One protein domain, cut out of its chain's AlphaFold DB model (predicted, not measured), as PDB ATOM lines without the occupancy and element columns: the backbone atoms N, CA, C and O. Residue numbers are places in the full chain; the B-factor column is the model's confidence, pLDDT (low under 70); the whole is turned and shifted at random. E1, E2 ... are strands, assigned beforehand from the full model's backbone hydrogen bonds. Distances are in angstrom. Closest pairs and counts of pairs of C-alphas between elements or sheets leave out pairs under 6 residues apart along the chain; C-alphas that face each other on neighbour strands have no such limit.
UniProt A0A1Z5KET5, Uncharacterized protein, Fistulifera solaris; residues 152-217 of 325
ATOM      1  N   ILE A 152     -66.185 -96.364 448.460       91.44
ATOM      2  CA  ILE A 152     -64.823 -95.881 448.696       91.44
ATOM      3  C   ILE A 152     -64.089 -96.989 449.438       91.44
ATOM      4  O   ILE A 152     -64.613 -97.453 450.456       91.44
ATOM      5  N   ASP A 153     -62.903 -97.361 448.953       86.94
ATOM      6  CA  ASP A 153     -62.007 -98.224 449.717       86.94
ATOM      7  C   ASP A 153     -61.596 -97.485 450.992       86.94
ATOM      8  O   ASP A 153     -61.040 -96.384 450.957       86.94
ATOM      9  N   THR A 154     -61.958 -98.048 452.138       76.81
ATOM     10  CA  THR A 154     -61.696 -97.414 453.435       76.81
ATOM     11  C   THR A 154     -60.706 -98.172 454.293       76.81
ATOM     12  O   THR A 154     -60.440 -97.718 455.413       76.81
ATOM     13  N   SER A 155     -60.175 -99.313 453.848       65.69
ATOM     14  CA  SER A 155     -59.424-100.148 454.777       65.69
ATOM     15  C   SER A 155     -58.424-101.118 454.164       65.69
ATOM     16  O   SER A 155     -58.627-101.698 453.115       65.69
ATOM     17  N   LEU A 156     -57.391-101.396 454.964       58.31
ATOM     18  CA  LEU A 156     -56.453-102.502 454.770       58.31
ATOM     19  C   LEU A 156     -56.946-103.834 455.374       58.31
ATOM     20  O   LEU A 156     -56.207-104.811 455.303       58.31
ATOM     21  N   THR A 157     -58.076-103.841 456.106       60.91
ATOM     22  CA  THR A 157     -58.521-104.975 456.953       60.91
ATOM     23  C   THR A 157     -60.035-104.979 457.267       60.91
ATOM     24  O   THR A 157     -60.435-105.472 458.328       60.91
ATOM     25  N   GLY A 158     -60.883-104.322 456.467       68.44
ATOM     26  CA  GLY A 158     -62.324-104.180 456.729       68.44
ATOM     27  C   GLY A 158     -63.208-104.124 455.468       68.44
ATOM     28  O   GLY A 158     -62.705-104.107 454.349       68.44
ATOM     29  N   PRO A 159     -64.546-104.103 455.629       80.06
ATOM     30  CA  PRO A 159     -65.470-103.827 454.532       80.06
ATOM     31  C   PRO A 159     -65.402-102.372 454.074       80.06
ATOM     32  O   PRO A 159     -65.332-101.451 454.896       80.06
ATOM     33  N   ASP A 160     -65.559-102.170 452.776       88.56
ATOM     34  CA  ASP A 160     -65.547-100.857 452.166       88.56
ATOM     35  C   ASP A 160     -66.842-100.097 452.347       88.56
ATOM     36  O   ASP A 160     -67.964-100.622 452.380       88.56
ATOM     37  N   LYS A 161     -66.686 -98.781 452.456       89.69
ATOM     38  CA  LYS A 161     -67.812 -97.899 452.685       89.69
ATOM     39  C   LYS A 161     -68.680 -97.846 451.437       89.69
ATOM     40  O   LYS A 161     -68.217 -97.483 450.362       89.69
ATOM     41  N   GLY A 162     -69.975 -98.091 451.624       88.50
ATOM     42  CA  GLY A 162     -70.975 -98.055 450.554       88.50
ATOM     43  C   GLY A 162     -71.251 -99.420 449.927       88.50
ATOM     44  O   GLY A 162     -72.187 -99.525 449.143       88.50
ATOM     45  N   CYS A 163     -70.512-100.458 450.325       90.06
ATOM     46  CA  CYS A 163     -70.710-101.810 449.831       90.06
ATOM     47  C   CYS A 163     -71.470-102.716 450.821       90.06
ATOM     48  O   CYS A 163     -71.221-102.654 452.030       90.06
ATOM     49  N   PRO A 164     -72.415-103.553 450.345       87.88
ATOM     50  CA  PRO A 164     -73.205-104.433 451.204       87.88
ATOM     51  C   PRO A 164     -72.346-105.554 451.790       87.88
ATOM     52  O   PRO A 164     -71.350-105.969 451.205       87.88
ATOM     53  N   CYS A 165     -72.776-106.145 452.907       83.56
ATOM     54  CA  CYS A 165     -71.970-107.138 453.630       83.56
ATOM     55  C   CYS A 165     -71.635-108.406 452.821       83.56
ATOM     56  O   CYS A 165     -70.638-109.062 453.096       83.56
ATOM     57  N   ARG A 166     -72.442-108.761 451.812       84.44
ATOM     58  CA  ARG A 166     -72.153-109.890 450.903       84.44
ATOM     59  C   ARG A 166     -71.166-109.550 449.785       84.44
ATOM     60  O   ARG A 166     -70.613-110.467 449.183       84.44
ATOM     61  N   TYR A 167     -70.978-108.265 449.503       89.81
ATOM     62  CA  TYR A 167     -70.075-107.757 448.475       89.81
ATOM     63  C   TYR A 167     -69.210-106.656 449.087       89.81
ATOM     64  O   TYR A 167     -69.336-105.512 448.671       89.81
ATOM     65  N   PRO A 168     -68.408-106.961 450.123       88.12
ATOM     66  CA  PRO A 168     -67.851-105.948 451.008       88.12
ATOM     67  C   PRO A 168     -66.677-105.163 450.411       88.12
ATOM     68  O   PRO A 168     -66.202-104.261 451.081       88.12
ATOM     69  N   VAL A 169     -66.195-105.497 449.208       89.25
ATOM     70  CA  VAL A 169     -64.997-104.885 448.605       89.25
ATOM     71  C   VAL A 169     -65.395-103.934 447.482       89.25
ATOM     72  O   VAL A 169     -66.231-104.278 446.649       89.25
ATOM     73  N   CYS A 170     -64.796-102.754 447.441       92.25
ATOM     74  CA  CYS A 170     -64.958-101.733 446.423       92.25
ATOM     75  C   CYS A 170     -63.849-101.886 445.380       92.25
ATOM     76  O   CYS A 170     -62.673-101.876 445.708       92.25
ATOM     77  N   THR A 171     -64.221-102.028 444.111       91.81
ATOM     78  CA  THR A 171     -63.289-102.349 443.018       91.81
ATOM     79  C   THR A 171     -63.463-101.406 441.835       91.81
ATOM     80  O   THR A 171     -64.495-100.733 441.694       91.81
ATOM     81  N   LEU A 172     -62.452-101.353 440.969       91.62
ATOM     82  CA  LEU A 172     -62.553-100.762 439.637       91.62
ATOM     83  C   LEU A 172     -63.343-101.678 438.681       91.62
ATOM     84  O   LEU A 172     -63.717-102.800 439.015       91.62
ATOM     85  N   GLU A 173     -63.609-101.208 437.460       90.12
ATOM     86  CA  GLU A 173     -64.385-101.969 436.462       90.12
ATOM     87  C   GLU A 173     -63.696-103.280 436.038       90.12
ATOM     88  O   GLU A 173     -64.363-104.255 435.695       90.12
ATOM     89  N   ASP A 174     -62.363-103.319 436.078       87.81
ATOM     90  CA  ASP A 174     -61.562-104.516 435.812       87.81
ATOM     91  C   ASP A 174     -61.433-105.449 437.028       87.81
ATOM     92  O   ASP A 174     -60.864-106.536 436.906       87.81
ATOM     93  N   GLY A 175     -62.017-105.060 438.164       87.38
ATOM     94  CA  GLY A 175     -62.028-105.814 439.408       87.38
ATOM     95  C   GLY A 175     -60.811-105.587 440.300       87.38
ATOM     96  O   GLY A 175     -60.774-106.207 441.358       87.38
ATOM     97  N   SER A 176     -59.850-104.739 439.916       84.38
ATOM     98  CA  SER A 176     -58.711-104.439 440.788       84.38
ATOM     99  C   SER A 176     -59.126-103.564 441.971       84.38
ATOM    100  O   SER A 176     -60.115-102.820 441.899       84.38
ATOM    101  N   ASP A 177     -58.323-103.603 443.028       85.50
ATOM    102  CA  ASP A 177     -58.471-102.696 444.159       85.50
ATOM    103  C   ASP A 177     -58.156-101.239 443.712       85.50
ATOM    104  O   ASP A 177     -57.201-101.014 442.953       85.50
ATOM    105  N   PRO A 178     -58.989-100.235 444.058       87.81
ATOM    106  CA  PRO A 178     -58.777 -98.835 443.687       87.81
ATOM    107  C   PRO A 178     -57.705 -98.139 444.550       87.81
ATOM    108  O   PRO A 178     -57.270 -97.032 444.217       87.81
ATOM    109  N   GLY A 179     -57.282 -98.766 445.642       82.00
ATOM    110  CA  GLY A 179     -56.376 -98.274 446.661       82.00
ATOM    111  C   GLY A 179     -57.074 -97.423 447.719       82.00
ATOM    112  O   GLY A 179     -58.068 -96.741 447.449       82.00
ATOM    113  N   LEU A 180     -56.461 -97.376 448.902       84.88
ATOM    114  CA  LEU A 180     -57.010 -96.723 450.089       84.88
ATOM    115  C   LEU A 180     -57.501 -95.290 449.820       84.88
ATOM    116  O   LEU A 180     -56.782 -94.453 449.271       84.88
ATOM    117  N   GLU A 181     -58.722 -95.008 450.277       88.00
ATOM    118  CA  GLU A 181     -59.473 -93.754 450.114       88.00
ATOM    119  C   GLU A 181     -59.871 -93.399 448.673       88.00
ATOM    120  O   GLU A 181     -60.481 -92.345 448.448       88.00
ATOM    121  N   ASN A 182     -59.601 -94.263 447.693       89.69
ATOM    122  CA  ASN A 182     -60.027 -94.030 446.320       89.69
ATOM    123  C   ASN A 182     -61.424 -94.612 446.057       89.69
ATOM    124  O   ASN A 182     -61.807 -95.655 446.595       89.69
ATOM    125  N   PRO A 183     -62.234 -93.928 445.229       93.12
ATOM    126  CA  PRO A 183     -63.544 -94.424 444.852       93.12
ATOM    127  C   PRO A 183     -63.423 -95.589 443.866       93.12
ATOM    128  O   PRO A 183     -62.693 -95.500 442.877       93.12
ATOM    129  N   GLY A 184     -64.217 -96.630 444.091       92.19
ATOM    130  CA  GLY A 184     -64.454 -97.691 443.116       92.19
ATOM    131  C   GLY A 184     -65.780 -97.510 442.381       92.19
ATOM    132  O   GLY A 184     -66.579 -96.606 442.656       92.19
ATOM    133  N   THR A 185     -66.014 -98.381 441.409       93.81
ATOM    134  CA  THR A 185     -67.206 -98.364 440.552       93.81
ATOM    135  C   THR A 185     -68.134 -99.546 440.811       93.81
ATOM    136  O   THR A 185     -69.321 -99.449 440.491       93.81
ATOM    137  N   VAL A 186     -67.630-100.623 441.423       93.69
ATOM    138  CA  VAL A 186     -68.358-101.881 441.626       93.69
ATOM    139  C   VAL A 186     -68.061-102.458 443.014       93.69
ATOM    140  O   VAL A 186     -66.905-102.539 443.420       93.69
ATOM    141  N   CYS A 187     -69.097-102.905 443.724       92.81
ATOM    142  CA  CYS A 187     -68.957-103.747 444.910       92.81
ATOM    143  C   CYS A 187     -68.794-105.215 444.500       92.81
ATOM    144  O   CYS A 187     -69.545-105.725 443.665       92.81
ATOM    145  N   ALA A 188     -67.840-105.914 445.100       91.50
ATOM    146  CA  ALA A 188     -67.450-107.263 444.733       91.50
ATOM    147  C   ALA A 188     -67.507-108.212 445.931       91.50
ATOM    148  O   ALA A 188     -67.311-107.827 447.087       91.50
ATOM    149  N   VAL A 189     -67.757-109.491 445.641       88.62
ATOM    150  CA  VAL A 189     -67.482-110.549 446.616       88.62
ATOM    151  C   VAL A 189     -65.985-110.533 446.871       88.62
ATOM    152  O   VAL A 189     -65.200-110.533 445.926       88.62
ATOM    153  N   CYS A 190     -65.611-110.561 448.142       84.31
ATOM    154  CA  CYS A 190     -64.216-110.634 448.517       84.31
ATOM    155  C   CYS A 190     -63.572-111.901 447.911       84.31
ATOM    156  O   CYS A 190     -64.071-113.022 448.062       84.31
ATOM    157  N   SER A 191     -62.453-111.715 447.217       82.94
ATOM    158  CA  SER A 191     -61.621-112.757 446.618       82.94
ATOM    159  C   SER A 191     -60.164-112.284 446.537       82.94
ATOM    160  O   SER A 191     -59.934-111.079 446.541       82.94
ATOM    161  N   PRO A 192     -59.170-113.183 446.395       78.44
ATOM    162  CA  PRO A 192     -57.780-112.756 446.218       78.44
ATOM    163  C   PRO A 192     -57.588-111.808 445.026       78.44
ATOM    164  O   PRO A 192     -56.805-110.883 445.109       78.44
ATOM    165  N   ALA A 193     -58.339-112.000 443.935       80.69
ATOM    166  CA  ALA A 193     -58.233-111.142 442.754       80.69
ATOM    167  C   ALA A 193     -58.844-109.747 442.958       80.69
ATOM    168  O   ALA A 193     -58.360-108.785 442.382       80.69
ATOM    169  N   SER A 194     -59.917-109.640 443.751       81.94
ATOM    170  CA  SER A 194     -60.533-108.342 444.071       81.94
ATOM    171  C   SER A 194     -59.758-107.560 445.128       81.94
ATOM    172  O   SER A 194     -60.052-106.394 445.336       81.94
ATOM    173  N   CYS A 195     -58.836-108.230 445.814       81.25
ATOM    174  CA  CYS A 195     -57.926-107.650 446.788       81.25
ATOM    175  C   CYS A 195     -56.514-107.514 446.207       81.25
ATOM    176  O   CYS A 195     -55.581-107.450 446.978       81.25
ATOM    177  N   ASP A 196     -56.324-107.566 444.886       81.25
ATOM    178  CA  ASP A 196     -55.002-107.345 444.286       81.25
ATOM    179  C   ASP A 196     -54.739-105.833 444.242       81.25
ATOM    180  O   ASP A 196     -55.345-105.117 443.432       81.25
ATOM    181  N   ASP A 197     -53.866-105.342 445.127       74.44
ATOM    182  CA  ASP A 197     -53.436-103.935 445.174       74.44
ATOM    183  C   ASP A 197     -52.348-103.611 444.138       74.44
ATOM    184  O   ASP A 197     -51.863-102.476 444.053       74.44
ATOM    185  N   GLN A 198     -51.991-104.592 443.302       78.81
ATOM    186  CA  GLN A 198     -50.920-104.544 442.314       78.81
ATOM    187  C   GLN A 198     -49.542-104.273 442.927       78.81
ATOM    188  O   GLN A 198     -48.602-103.942 442.187       78.81
ATOM    189  N   ASP A 199     -49.390-104.426 444.243       74.19
ATOM    190  CA  ASP A 199     -48.103-104.374 444.901       74.19
ATOM    191  C   ASP A 199     -47.455-105.773 444.851       74.19
ATOM    192  O   ASP A 199     -47.843-106.697 445.560       74.19
ATOM    193  N   PRO A 200     -46.405-105.992 444.032       76.88
ATOM    194  CA  PRO A 200     -45.730-107.290 443.990       76.88
ATOM    195  C   PRO A 200     -45.086-107.679 445.334       76.88
ATOM    196  O   PRO A 200     -44.642-108.823 445.498       76.88
ATOM    197  N   CYS A 201     -44.970-106.731 446.264       72.94
ATOM    198  CA  CYS A 201     -44.372-106.891 447.578       72.94
ATOM    199  C   CYS A 201     -45.322-107.511 448.606       72.94
ATOM    200  O   CYS A 201     -44.857-107.891 449.682       72.94
ATOM    201  N   THR A 202     -46.607-107.639 448.293       72.25
ATOM    202  CA  THR A 202     -47.630-108.205 449.170       72.25
ATOM    203  C   THR A 202     -48.185-109.507 448.599       72.25
ATOM    204  O   THR A 202     -48.154-109.781 447.401       72.25
ATOM    205  N   ASP A 203     -48.581-110.391 449.504       79.12
ATOM    206  CA  ASP A 203     -49.496-111.484 449.251       79.12
ATOM    207  C   ASP A 203     -50.876-111.010 449.705       79.12
ATOM    208  O   ASP A 203     -51.072-110.645 450.873       79.12
ATOM    209  N   ASP A 204     -51.827-111.053 448.780       80.50
ATOM    210  CA  ASP A 204     -53.152-110.502 449.006       80.50
ATOM    211  C   ASP A 204     -54.128-111.584 449.445       80.50
ATOM    212  O   ASP A 204     -54.323-112.625 448.801       80.50
ATOM    213  N   PHE A 205     -54.763-111.331 450.579       79.19
ATOM    214  CA  PHE A 205     -55.715-112.227 451.200       79.19
ATOM    215  C   PHE A 205     -57.081-111.575 451.265       79.19
ATOM    216  O   PHE A 205     -57.241-110.369 451.419       79.19
ATOM    217  N   CYS A 206     -58.086-112.433 451.206       78.88
ATOM    218  CA  CYS A 206     -59.462-112.043 451.389       78.88
ATOM    219  C   CYS A 206     -60.060-112.828 452.557       78.88
ATOM    220  O   CYS A 206     -60.059-114.065 452.539       78.88
ATOM    221  N   ASP A 207     -60.631-112.107 453.522       71.88
ATOM    222  CA  ASP A 207     -61.534-112.657 454.526       71.88
ATOM    223  C   ASP A 207     -62.986-112.220 454.236       71.88
ATOM    224  O   ASP A 207     -63.254-111.032 454.066       71.88
ATOM    225  N   PRO A 208     -63.964-113.139 454.197       67.31
ATOM    226  CA  PRO A 208     -65.357-112.788 453.914       67.31
ATOM    227  C   PRO A 208     -66.019-111.841 454.928       67.31
ATOM    228  O   PRO A 208     -66.998-111.186 454.581       67.31
ATOM    229  N   GLU A 209     -65.546-111.800 456.176       67.25
ATOM    230  CA  GLU A 209     -66.076-110.933 457.239       67.25
ATOM    231  C   GLU A 209     -65.231-109.660 457.399       67.25
ATOM    232  O   GLU A 209     -65.758-108.601 457.747       67.25
ATOM    233  N   GLY A 210     -63.929-109.773 457.140       64.88
ATOM    234  CA  GLY A 210     -62.923-108.737 457.325       64.88
ATOM    235  C   GLY A 210     -62.475-108.007 456.060       64.88
ATOM    236  O   GLY A 210     -61.731-107.057 456.196       64.88
ATOM    237  N   GLY A 211     -62.895-108.387 454.854       72.19
ATOM    238  CA  GLY A 211     -62.476-107.716 453.615       72.19
ATOM    239  C   GLY A 211     -61.061-108.089 453.154       72.19
ATOM    240  O   GLY A 211     -60.628-109.232 453.321       72.19
ATOM    241  N   CYS A 212     -60.366-107.147 452.518       75.25
ATOM    242  CA  CYS A 212     -59.027-107.362 451.965       75.25
ATOM    243  C   CYS A 212     -57.930-107.189 453.018       75.25
ATOM    244  O   CYS A 212     -58.073-106.378 453.929       75.25
ATOM    245  N   PHE A 213     -56.851-107.970 452.895       75.12
ATOM    246  CA  PHE A 213     -55.661-107.919 453.744       75.12
ATOM    247  C   PHE A 213     -54.407-108.086 452.891       75.12
ATOM    248  O   PHE A 213     -54.279-109.073 452.170       75.12
ATOM    249  N   TYR A 214     -53.451-107.184 453.072       74.19
ATOM    250  CA  TYR A 214     -52.199-107.146 452.322       74.19
ATOM    251  C   TYR A 214     -51.052-107.525 453.253       74.19
ATOM    252  O   TYR A 214     -50.764-106.812 454.221       74.19
ATOM    253  N   VAL A 215     -50.429-108.681 453.025       72.56
ATOM    254  CA  VAL A 215     -49.331-109.166 453.870       72.56
ATOM    255  C   VAL A 215     -48.043-109.096 453.079       72.56
ATOM    256  O   VAL A 215     -47.931-109.731 452.046       72.56
ATOM    257  N   ASP A 216     -47.039-108.377 453.573       68.75
ATOM    258  CA  ASP A 216     -45.728-108.346 452.922       68.75
ATOM    259  C   ASP A 216     -45.189-109.776 452.682       68.75
ATOM    260  O   ASP A 216     -45.121-110.602 453.595       68.75
ATOM    261  N   ASN A 217     -44.811-110.076 451.441       68.69
ATOM    262  CA  ASN A 217     -44.323-111.390 451.013       68.69
ATOM    263  C   ASN A 217     -42.785-111.458 450.966       68.69
ATOM    264  O   ASN A 217     -42.190-112.462 450.559       68.69
TER     265      ASN A 217
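This is residues 152 to 217 of the 325 residues of an uncharacterized protein of Fistulifera solaris (UniProt A0A1Z5KET5). With little regular structure, this is a small body of loops holding two separate two-stranded hairpins: tiny E1 and E2 toward one end, longer E3 and E4 reaching toward the other. The printed part has 66 residues with four named strands, E1 to E4 in chain order, and no named helix; the class is all strand, with 18 residues in strands. Both sheets are antiparallel. The whole is compact, radius of gyration of the C-alphas 10.1 A, spanning 30 by 22 by 18 A.

After residues 152 to 168, E1, residues 169 to 171, pairs with E2, residues 186 to 188, at 137 degrees; N 171 and O 186 are 2.8 A apart. E3, residues 202 to 207, pairs with E4, residues 211 to 216, at 154 degrees; N 203 and O 215 are 2.7 A apart. The closest C-alphas of E1 and E4, Val 169 and Gly 211, are 6.3 A apart. E2 and E4 are apart.

E1 begins at C-alpha 169 (-64.997, -104.885, 448.605). E3 measures 15.6 A and E4 16.8 A, ending at C-alpha 216 (-45.728, -108.346, 452.922).

The printed part has no cut. Links E1 to E2 and E2 to E3 are long. Residues 155 to 158, 208 to 210 and 216 to 217 have pLDDT under 70.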